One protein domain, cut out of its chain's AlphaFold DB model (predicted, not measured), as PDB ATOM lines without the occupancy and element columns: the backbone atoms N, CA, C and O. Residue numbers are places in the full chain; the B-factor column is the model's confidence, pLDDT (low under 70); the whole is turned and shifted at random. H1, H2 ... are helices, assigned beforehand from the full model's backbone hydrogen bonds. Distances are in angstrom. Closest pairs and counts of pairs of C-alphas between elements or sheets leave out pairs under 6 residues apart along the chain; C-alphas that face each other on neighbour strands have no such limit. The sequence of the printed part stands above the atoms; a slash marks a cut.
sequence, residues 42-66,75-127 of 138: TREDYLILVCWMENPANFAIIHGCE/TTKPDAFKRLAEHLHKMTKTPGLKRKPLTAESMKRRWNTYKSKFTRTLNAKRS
ATOM      1  N   THR A  42      47.305   6.635   6.058       90.62
ATOM      2  CA  THR A  42      47.653   5.353   6.671       90.62
ATOM      3  C   THR A  42      48.230   4.392   5.631       90.62
ATOM      4  O   THR A  42      48.203   4.650   4.425       90.62
ATOM      5  N   ARG A  43      48.742   3.241   6.080       89.38
ATOM      6  CA  ARG A  43      49.193   2.179   5.170       89.38
ATOM      7  C   ARG A  43      48.066   1.690   4.255       89.38
ATOM      8  O   ARG A  43      48.313   1.507   3.069       89.38
ATOM      9  N   GLU A  44      46.858   1.497   4.786       91.94
ATOM     10  CA  GLU A  44      45.688   1.083   3.995       91.94
ATOM     11  C   GLU A  44      45.359   2.118   2.908       91.94
ATOM     12  O   GLU A  44      45.117   1.750   1.761       91.94
ATOM     13  N   ASP A  45      45.452   3.413   3.229       91.69
ATOM     14  CA  ASP A  45      45.241   4.488   2.254       91.69
ATOM     15  C   ASP A  45      46.264   4.430   1.110       91.69
ATOM     16  O   ASP A  45      45.905   4.571  -0.059       91.69
ATOM     17  N   TYR A  46      47.538   4.170   1.418       91.12
ATOM     18  CA  TYR A  46      48.556   3.994   0.379       91.12
ATOM     19  C   TYR A  46      48.306   2.759  -0.491       91.12
ATOM     20  O   TYR A  46      48.584   2.815  -1.686       91.12
ATOM     21  N   LEU A  47      47.761   1.671   0.061       91.69
ATOM     22  CA  LEU A  47      47.387   0.499  -0.737       91.69
ATOM     23  C   LEU A  47      46.263   0.827  -1.724       91.69
ATOM     24  O   LEU A  47      46.345   0.415  -2.876       91.69
ATOM     25  N   ILE A  48      45.272   1.625  -1.318       93.62
ATOM     26  CA  ILE A  48      44.217   2.112  -2.221       93.62
ATOM     27  C   ILE A  48      44.826   2.941  -3.360       93.62
ATOM     28  O   ILE A  48      44.470   2.761  -4.524       93.62
ATOM     29  N   LEU A  49      45.776   3.828  -3.038       92.12
ATOM     30  CA  LEU A  49      46.481   4.649  -4.030       92.12
ATOM     31  C   LEU A  49      47.228   3.792  -5.054       92.12
ATOM     32  O   LEU A  49      47.138   4.051  -6.253       92.12
ATOM     33  N   VAL A  50      47.973   2.795  -4.575       90.62
ATOM     34  CA  VAL A  50      48.745   1.888  -5.429       90.62
ATOM     35  C   VAL A  50      47.812   1.044  -6.286       90.62
ATOM     36  O   VAL A  50      47.973   1.053  -7.499       90.62
ATOM     37  N   CYS A  51      46.789   0.424  -5.699       93.12
ATOM     38  CA  CYS A  51      45.827  -0.410  -6.421       93.12
ATOM     39  C   CYS A  51      45.124   0.360  -7.548       93.12
ATOM     40  O   CYS A  51      44.981  -0.132  -8.667       93.12
ATOM     41  N   TRP A  52      44.756   1.620  -7.304       91.38
ATOM     42  CA  TRP A  52      44.183   2.468  -8.348       91.38
ATOM     43  C   TRP A  52      45.178   2.762  -9.483       91.38
ATOM     44  O   TRP A  52      44.783   2.816 -10.650       91.38
ATOM     45  N   MET A  53      46.460   2.940  -9.152       87.56
ATOM     46  CA  MET A  53      47.553   3.209 -10.097       87.56
ATOM     47  C   MET A  53      48.049   1.968 -10.845       87.56
ATOM     48  O   MET A  53      48.649   2.118 -11.906       87.56
ATOM     49  N   GLU A  54      47.812   0.764 -10.326       88.00
ATOM     50  CA  GLU A  54      48.119  -0.495 -11.015       88.00
ATOM     51  C   GLU A  54      47.241  -0.697 -12.252       88.00
ATOM     52  O   GLU A  54      47.634  -1.400 -13.183       88.00
ATOM     53  N   ASN A  55      46.083  -0.033 -12.318       85.50
ATOM     54  CA  ASN A  55      45.295  -0.005 -13.539       85.50
ATOM     55  C   ASN A  55      46.046   0.790 -14.632       85.50
ATOM     56  O   ASN A  55      46.253   2.003 -14.484       85.50
ATOM     57  N   PRO A  56      46.397   0.156 -15.767       83.50
ATOM     58  CA  PRO A  56      47.206   0.780 -16.809       83.50
ATOM     59  C   PRO A  56      46.535   2.007 -17.441       83.50
ATOM     60  O   PRO A  56      47.232   2.933 -17.856       83.50
ATOM     61  N   ALA A  57      45.199   2.067 -17.474       84.19
ATOM     62  CA  ALA A  57      44.478   3.236 -17.971       84.19
ATOM     63  C   ALA A  57      44.679   4.445 -17.046       84.19
ATOM     64  O   ALA A  57      45.029   5.529 -17.505       84.19
ATOM     65  N   ASN A  58      44.543   4.250 -15.733       86.00
ATOM     66  CA  ASN A  58      44.763   5.301 -14.737       86.00
ATOM     67  C   ASN A  58      46.219   5.782 -14.733       86.00
ATOM     68  O   ASN A  58      46.487   6.989 -14.700       86.00
ATOM     69  N   PHE A  59      47.159   4.839 -14.833       84.81
ATOM     70  CA  PHE A  59      48.582   5.133 -14.954       84.81
ATOM     71  C   PHE A  59      48.877   5.996 -16.185       84.81
ATOM     72  O   PHE A  59      49.546   7.028 -16.071       84.81
ATOM     73  N   ALA A  60      48.338   5.617 -17.348       83.31
ATOM     74  CA  ALA A  60      48.533   6.334 -18.602       83.31
ATOM     75  C   ALA A  60      48.005   7.775 -18.547       83.31
ATOM     76  O   ALA A  60      48.633   8.666 -19.113       83.31
ATOM     77  N   ILE A  61      46.913   8.044 -17.823       82.75
ATOM     78  CA  ILE A  61      46.375   9.408 -17.692       82.75
ATOM     79  C   ILE A  61      47.318  10.306 -16.856       82.75
ATOM     80  O   ILE A  61      47.491  11.486 -17.162       82.75
ATOM     81  N   ILE A  62      47.967   9.778 -15.810       83.00
ATOM     82  CA  ILE A  62      48.825  10.577 -14.906       83.00
ATOM     83  C   ILE A  62      50.268  10.704 -15.397       83.00
ATOM     84  O   ILE A  62      50.903  11.760 -15.238       83.00
ATOM     85  N   HIS A  63      50.811   9.613 -15.924       80.31
ATOM     86  CA  HIS A  63      52.202   9.528 -16.353       80.31
ATOM     87  C   HIS A  63      52.376   9.738 -17.857       80.31
ATOM     88  O   HIS A  63      53.492  10.025 -18.278       80.31
ATOM     89  N   GLY A  64      51.282   9.724 -18.621       67.62
ATOM     90  CA  GLY A  64      51.325   9.702 -20.074       67.62
ATOM     91  C   GLY A  64      51.694   8.303 -20.556       67.62
ATOM     92  O   GLY A  64      52.632   7.685 -20.059       67.62
ATOM     93  N   CYS A  65      50.966   7.792 -21.541       54.56
ATOM     94  CA  CYS A  65      51.544   6.818 -22.456       54.56
ATOM     95  C   CYS A  65      52.131   7.622 -23.625       54.56
ATOM     96  O   CYS A  65      51.448   8.496 -24.155       54.56
ATOM     97  N   GLU A  66      53.371   7.349 -24.038       51.66
ATOM     98  CA  GLU A  66      54.037   8.035 -25.168       51.66
ATOM     99  C   GLU A  66      53.293   7.876 -26.509       51.66
ATOM    100  O   GLU A  66      53.586   8.561 -27.491       51.66
ATOM    101  N   THR A  75      41.724  14.309 -21.063       67.00
ATOM    102  CA  THR A  75      41.727  14.221 -19.597       67.00
ATOM    103  C   THR A  75      43.068  14.747 -19.114       67.00
ATOM    104  O   THR A  75      44.125  14.199 -19.422       67.00
ATOM    105  N   THR A  76      43.032  15.874 -18.413       80.12
ATOM    106  CA  THR A  76      44.248  16.529 -17.951       80.12
ATOM    107  C   THR A  76      44.777  15.815 -16.709       80.12
ATOM    108  O   THR A  76      44.033  15.235 -15.917       80.12
ATOM    109  N   LYS A  77      46.092  15.884 -16.498       83.38
ATOM    110  CA  LYS A  77      46.748  15.353 -15.298       83.38
ATOM    111  C   LYS A  77      46.094  15.778 -13.964       83.38
ATOM    112  O   LYS A  77      45.960  14.913 -13.098       83.38
ATOM    113  N   PRO A  78      45.682  17.047 -13.740       84.94
ATOM    114  CA  PRO A  78      44.953  17.412 -12.522       84.94
ATOM    115  C   PRO A  78      43.583  16.727 -12.398       84.94
ATOM    116  O   PRO A  78      43.217  16.352 -11.287       84.94
ATOM    117  N   ASP A  79      42.860  16.491 -13.500       86.25
ATOM    118  CA  ASP A  79      41.585  15.753 -13.473       86.25
ATOM    119  C   ASP A  79      41.786  14.310 -12.987       86.25
ATOM    120  O   ASP A  79      41.040  13.802 -12.154       86.25
ATOM    121  N   ALA A  80      42.876  13.675 -13.411       88.56
ATOM    122  CA  ALA A  80      43.233  12.334 -12.964       88.56
ATOM    123  C   ALA A  80      43.535  12.267 -11.460       88.56
ATOM    124  O   ALA A  80      43.074  11.360 -10.768       88.56
ATOM    125  N   PHE A  81      44.260  13.256 -10.925       90.50
ATOM    126  CA  PHE A  81      44.498  13.343  -9.483       90.50
ATOM    127  C   PHE A  81      43.226  13.654  -8.695       90.50
ATOM    128  O   PHE A  81      43.086  13.170  -7.572       90.50
ATOM    129  N   LYS A  82      42.284  14.405  -9.275       92.06
ATOM    130  CA  LYS A  82      40.957  14.608  -8.687       92.06
ATOM    131  C   LYS A  82      40.191  13.285  -8.591       92.06
ATOM    132  O   LYS A  82      39.711  12.946  -7.514       92.06
ATOM    133  N   ARG A  83      40.165  12.487  -9.664       91.75
ATOM    134  CA  ARG A  83      39.534  11.152  -9.676       91.75
ATOM    135  C   ARG A  83      40.160  10.202  -8.657       91.75
ATOM    136  O   ARG A  83      39.442   9.494  -7.958       91.75
ATOM    137  N   LEU A  84      41.489  10.208  -8.534       92.75
ATOM    138  CA  LEU A  84      42.181   9.432  -7.506       92.75
ATOM    139  C   LEU A  84      41.797   9.896  -6.091       92.75
ATOM    140  O   LEU A  84      41.584   9.065  -5.212       92.75
ATOM    141  N   ALA A  85      41.673  11.205  -5.859       92.75
ATOM    142  CA  ALA A  85      41.234  11.733  -4.571       92.75
ATOM    143  C   ALA A  85      39.798  11.323  -4.220       92.75
ATOM    144  O   ALA A  85      39.532  10.945  -3.079       92.75
ATOM    145  N   GLU A  86      38.892  11.331  -5.196       93.12
ATOM    146  CA  GLU A  86      37.522  10.837  -5.035       93.12
ATOM    147  C   GLU A  86      37.488   9.325  -4.774       93.12
ATOM    148  O   GLU A  86      36.727   8.861  -3.926       93.12
ATOM    149  N   HIS A  87      38.328   8.549  -5.463       93.00
ATOM    150  CA  HIS A  87      38.442   7.110  -5.233       93.00
ATOM    151  C   HIS A  87      38.959   6.804  -3.821       93.00
ATOM    152  O   HIS A  87      38.352   6.004  -3.110       93.00
ATOM    153  N   LEU A  88      40.015   7.497  -3.378       92.69
ATOM    154  CA  LEU A  88      40.518   7.379  -2.011       92.69
ATOM    155  C   LEU A  88      39.429   7.724  -0.994       92.69
ATOM    156  O   LEU A  88      39.234   6.978  -0.044       92.69
ATOM    157  N   HIS A  89      38.702   8.822  -1.196       92.00
ATOM    158  CA  HIS A  89      37.631   9.251  -0.296       92.00
ATOM    159  C   HIS A  89      36.522   8.197  -0.138       92.00
ATOM    160  O   HIS A  89      36.013   8.004   0.963       92.00
ATOM    161  N   LYS A  90      36.178   7.482  -1.216       92.31
ATOM    162  CA  LYS A  90      35.179   6.400  -1.187       92.31
ATOM    163  C   LYS A  90      35.669   5.160  -0.435       92.31
ATOM    164  O   LYS A  90      34.879   4.511   0.241       92.31
ATOM    165  N   MET A  91      36.950   4.828  -0.571       92.25
ATOM    166  CA  MET A  91      37.527   3.573  -0.071       92.25
ATOM    167  C   MET A  91      38.165   3.703   1.320       92.25
ATOM    168  O   MET A  91      38.320   2.711   2.030       92.25
ATOM    169  N   THR A  92      38.565   4.913   1.716       91.19
ATOM    170  CA  THR A  92      39.290   5.157   2.966       91.19
ATOM    171  C   THR A  92      38.415   4.931   4.196       91.19
ATOM    172  O   THR A  92      37.233   5.283   4.248       91.19
ATOM    173  N   LYS A  93      39.028   4.385   5.246       89.62
ATOM    174  CA  LYS A  93      38.446   4.314   6.593       89.62
ATOM    175  C   LYS A  93      38.870   5.499   7.465       89.62
ATOM    176  O   LYS A  93      38.278   5.713   8.520       89.62
ATOM    177  N   THR A  94      39.853   6.283   7.022       85.69
ATOM    178  CA  THR A  94      40.453   7.371   7.792       85.69
ATOM    179  C   THR A  94      39.432   8.496   7.991       85.69
ATOM    180  O   THR A  94      38.988   9.109   7.015       85.69
ATOM    181  N   PRO A  95      39.059   8.830   9.242       82.75
ATOM    182  CA  PRO A  95      37.951   9.745   9.520       82.75
ATOM    183  C   PRO A  95      38.182  11.151   8.956       82.75
ATOM    184  O   PRO A  95      37.239  11.787   8.495       82.75
ATOM    185  N   GLY A  96      39.434  11.624   8.930       81.69
ATOM    186  CA  GLY A  96      39.776  12.914   8.328       81.69
ATOM    187  C   GLY A  96      39.506  12.961   6.821       81.69
ATOM    188  O   GLY A  96      38.997  13.959   6.321       81.69
ATOM    189  N   LEU A  97      39.787  11.868   6.107       83.94
ATOM    190  CA  LEU A  97      39.595  11.778   4.658       83.94
ATOM    191  C   LEU A  97      38.144  11.482   4.275       83.94
ATOM    192  O   LEU A  97      37.748  11.813   3.166       83.94
ATOM    193  N   LYS A  98      37.335  10.920   5.182       84.75
ATOM    194  CA  LYS A  98      35.888  10.722   4.979       84.75
ATOM    195  C   LYS A  98      35.066  12.005   5.037       84.75
ATOM    196  O   LYS A  98      33.953  12.023   4.529       84.75
ATOM    197  N   ARG A  99      35.574  13.071   5.660       84.25
ATOM    198  CA  ARG A  99      34.853  14.355   5.733       84.25
ATOM    199  C   ARG A  99      34.851  15.078   4.394       84.25
ATOM    200  O   ARG A  99      33.843  15.663   4.018       84.25
ATOM    201  N   LYS A 100      35.979  15.029   3.683       83.44
ATOM    202  CA  LYS A 100      36.144  15.687   2.389       83.44
ATOM    203  C   LYS A 100      37.225  14.993   1.552       83.44
ATOM    204  O   LYS A 100      38.257  14.618   2.112       83.44
ATOM    205  N   PRO A 101      37.037  14.855   0.226       85.56
ATOM    206  CA  PRO A 101      38.109  14.422  -0.660       85.56
ATOM    207  C   PRO A 101      39.273  15.422  -0.675       85.56
ATOM    208  O   PRO A 101      39.089  16.633  -0.544       85.56
ATOM    209  N   LEU A 102      40.486  14.908  -0.879       88.62
ATOM    210  CA  LEU A 102      41.671  15.744  -1.068       88.62
ATOM    211  C   LEU A 102      41.565  16.566  -2.362       88.62
ATOM    212  O   LEU A 102      40.964  16.129  -3.344       88.62
ATOM    213  N   THR A 103      42.214  17.729  -2.394       89.62
ATOM    214  CA  THR A 103      42.388  18.471  -3.648       89.62
ATOM    215  C   THR A 103      43.351  17.736  -4.580       89.62
ATOM    216  O   THR A 103      44.204  16.956  -4.140       89.62
ATOM    217  N   ALA A 104      43.240  17.985  -5.887       88.25
ATOM    218  CA  ALA A 104      44.111  17.361  -6.884       88.25
ATOM    219  C   ALA A 104      45.601  17.655  -6.618       88.25
ATOM    220  O   ALA A 104      46.446  16.772  -6.772       88.25
ATOM    221  N   GLU A 105      45.933  18.869  -6.172       88.69
ATOM    222  CA  GLU A 105      47.304  19.256  -5.827       88.69
ATOM    223  C   GLU A 105      47.822  18.532  -4.586       88.69
ATOM    224  O   GLU A 105      48.934  17.992  -4.601       88.69
ATOM    225  N   SER A 106      47.000  18.452  -3.539       87.50
ATOM    226  CA  SER A 106      47.322  17.689  -2.334       87.50
ATOM    227  C   SER A 106      47.554  16.217  -2.667       87.50
ATOM    228  O   SER A 106      48.579  15.651  -2.281       87.50
ATOM    229  N   MET A 107      46.667  15.609  -3.461       91.81
ATOM    230  CA  MET A 107      46.803  14.223  -3.911       91.81
ATOM    231  C   MET A 107      48.088  14.011  -4.723       91.81
ATOM    232  O   MET A 107      48.866  13.100  -4.436       91.81
ATOM    233  N   LYS A 108      48.374  14.899  -5.681       91.25
ATOM    234  CA  LYS A 108      49.615  14.877  -6.467       91.25
ATOM    235  C   LYS A 108      50.854  14.946  -5.575       91.25
ATOM    236  O   LYS A 108      51.790  14.170  -5.770       91.25
ATOM    237  N   ARG A 109      50.877  15.854  -4.593       90.25
ATOM    238  CA  ARG A 109      51.998  15.994  -3.649       90.25
ATOM    239  C   ARG A 109      52.208  14.701  -2.863       90.25
ATOM    240  O   ARG A 109      53.332  14.208  -2.815       90.25
ATOM    241  N   ARG A 110      51.137  14.123  -2.305       90.31
ATOM    242  CA  ARG A 110      51.193  12.860  -1.548       90.31
ATOM    243  C   ARG A 110      51.701  11.698  -2.399       90.31
ATOM    244  O   ARG A 110      52.611  10.992  -1.966       90.31
ATOM    245  N   TRP A 111      51.178  11.548  -3.614       90.44
ATOM    246  CA  TRP A 111      51.626  10.526  -4.560       90.44
ATOM    247  C   TRP A 111      53.117  10.658  -4.888       90.44
ATOM    248  O   TRP A 111      53.856   9.680  -4.815       90.44
ATOM    249  N   ASN A 112      53.591  11.873  -5.177       90.00
ATOM    250  CA  ASN A 112      55.001  12.111  -5.482       90.00
ATOM    251  C   ASN A 112      55.918  11.786  -4.294       90.00
ATOM    252  O   ASN A 112      56.965  11.167  -4.483       90.00
ATOM    253  N   THR A 113      55.524  12.157  -3.071       89.94
ATOM    254  CA  THR A 113      56.276  11.803  -1.857       89.94
ATOM    255  C   THR A 113      56.358  10.289  -1.678       89.94
ATOM    256  O   THR A 113      57.443   9.767  -1.421       89.94
ATOM    257  N   TYR A 114      55.239   9.579  -1.841       89.88
ATOM    258  CA  TYR A 114      55.211   8.119  -1.777       89.88
ATOM    259  C   TYR A 114      56.122   7.496  -2.841       89.88
ATOM    260  O   TYR A 114      57.013   6.720  -2.504       89.88
ATOM    261  N   LYS A 115      55.974   7.905  -4.106       87.88
ATOM    262  CA  LYS A 115      56.764   7.395  -5.233       87.88
ATOM    263  C   LYS A 115      58.263   7.627  -5.036       87.88
ATOM    264  O   LYS A 115      59.062   6.734  -5.306       87.88
ATOM    265  N   SER A 116      58.655   8.796  -4.528       88.25
ATOM    266  CA  SER A 116      60.055   9.110  -4.216       88.25
ATOM    267  C   SER A 116      60.625   8.186  -3.136       88.25
ATOM    268  O   SER A 116      61.717   7.648  -3.301       88.25
ATOM    269  N   LYS A 117      59.877   7.932  -2.055       85.81
ATOM    270  CA  LYS A 117      60.305   6.992  -1.008       85.81
ATOM    271  C   LYS A 117      60.374   5.557  -1.528       85.81
ATOM    272  O   LYS A 117      61.370   4.883  -1.304       85.81
ATOM    273  N   PHE A 118      59.358   5.127  -2.272       84.88
ATOM    274  CA  PHE A 118      59.296   3.789  -2.853       84.88
ATOM    275  C   PHE A 118      60.470   3.517  -3.804       84.88
ATOM    276  O   PHE A 118      61.164   2.517  -3.658       84.88
ATOM    277  N   THR A 119      60.744   4.438  -4.733       83.62
ATOM    278  CA  THR A 119      61.873   4.321  -5.676       83.62
ATOM    279  C   THR A 119      63.225   4.338  -4.972       83.62
ATOM    280  O   THR A 119      64.093   3.547  -5.324       83.62
ATOM    281  N   ARG A 120      63.399   5.164  -3.931       82.19
ATOM    282  CA  ARG A 120      64.605   5.148  -3.089       82.19
ATOM    283  C   ARG A 120      64.822   3.798  -2.416       82.19
ATOM    284  O   ARG A 120      65.919   3.266  -2.505       82.19
ATOM    285  N   THR A 121      63.794   3.227  -1.785       78.75
ATOM    286  CA  THR A 121      63.897   1.906  -1.146       78.75
ATOM    287  C   THR A 121      64.164   0.803  -2.166       78.75
ATOM    288  O   THR A 121      64.956  -0.093  -1.901       78.75
ATOM    289  N   LEU A 122      63.538   0.867  -3.343       80.00
ATOM    290  CA  LEU A 122      63.757  -0.102  -4.415       80.00
ATOM    291  C   LEU A 122      65.188  -0.034  -4.966       80.00
ATOM    292  O   LEU A 122      65.796  -1.073  -5.202       80.00
ATOM    293  N   ASN A 123      65.738   1.170  -5.130       74.50
ATOM    294  CA  ASN A 123      67.122   1.359  -5.561       74.50
ATOM    295  C   ASN A 123      68.117   0.939  -4.476       74.50
ATOM    296  O   ASN A 123      69.069   0.247  -4.796       74.50
ATOM    297  N   ALA A 124      67.865   1.276  -3.207       71.94
ATOM    298  CA  ALA A 124      68.697   0.824  -2.093       71.94
ATOM    299  C   ALA A 124      68.794  -0.708  -2.068       71.94
ATOM    300  O   ALA A 124      69.895  -1.231  -2.138       71.94
ATOM    301  N   LYS A 125      67.659  -1.418  -2.144       63.97
ATOM    302  CA  LYS A 125      67.623  -2.891  -2.218       63.97
ATOM    303  C   LYS A 125      68.383  -3.494  -3.397       63.97
ATOM    304  O   LYS A 125      68.842  -4.625  -3.319       63.97
ATOM    305  N   ARG A 126      68.492  -2.765  -4.509       59.97
ATOM    306  CA  ARG A 126      69.272  -3.183  -5.687       59.97
ATOM    307  C   ARG A 126      70.763  -2.863  -5.565       59.97
ATOM    308  O   ARG A 126      71.556  -3.426  -6.309       59.97
ATOM    309  N   SER A 127      71.121  -1.946  -4.674       58.81
ATOM    310  CA  SER A 127      72.483  -1.470  -4.436       58.81
ATOM    311  C   SER A 127      73.081  -2.007  -3.130       58.81
ATOM    312  O   SER A 127      74.196  -1.630  -2.791       58.81
TER     313      SER A 127
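AT A GLANCE: This is residues 42 to 66 and 75 to 127 of the 138 residues of an uncharacterized protein of Phytophthora fragariae (UniProt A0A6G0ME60). The long helix H5 begins on the side of H3, and its residues 116 to 127 stick out as an arm from a small helical body. There H1 and H2 make a corner on H3, with short H4 near one end of H3. The printed part has 78 residues with five named helices, H1 to H5, is all helix and compact, with radius of gyration of the C-alphas 13.1 A and spans 42 by 30 by 19 A.

IN THESE COORDINATES: H5, residues 104 to 127, runs 34.1 A from C-alpha 104 at (44.111, 17.361, -6.884) to C-alpha 127 at (72.483, -1.470, -4.436). H3 is residues 77 to 91, 21.3 A; H1 43 to 54, 16.4 A; H2 56 to 63, 10.1 A; H4 95 to 99, 6.7 A.

HOW THE PARTS SIT: H3, the hub, touches H5's residues 104 to 108 alone, about perpendicular at 87 degrees; closest C-alphas Lys 82 and Ala 104, 4.6 A. H1 touches H3 at a steep 48 degrees, opposite ways; closest C-alphas Ile 48 and Leu 88, 6.4 A. H2 touches H3's residues 77 to 81 alone; closest C-alphas Ile 62 and Lys 77, 5.2 A. H4 only just touches H3, only at the corner, with 3 pairs of C-alphas within 8 A; closest His 89 and Lys 98, 5.7 A. H2 and H5 are apart. Every O i to N i+4 pair is within hydrogen-bond range in H1, H2, H3 and H5; H4 has 0 of 1, and 1 of 2 O i to N i+3.

THE WHOLE: The C-alphas farthest apart, Arg 99 and Ser 127, are 42.1 A apart. Residues 67 to 74 are not printed, a 14.9 A gap between C-alphas 66 and 75. No link printed whole is long. Residues 64 to 66, 75 and 125 to 127 have pLDDT under 70.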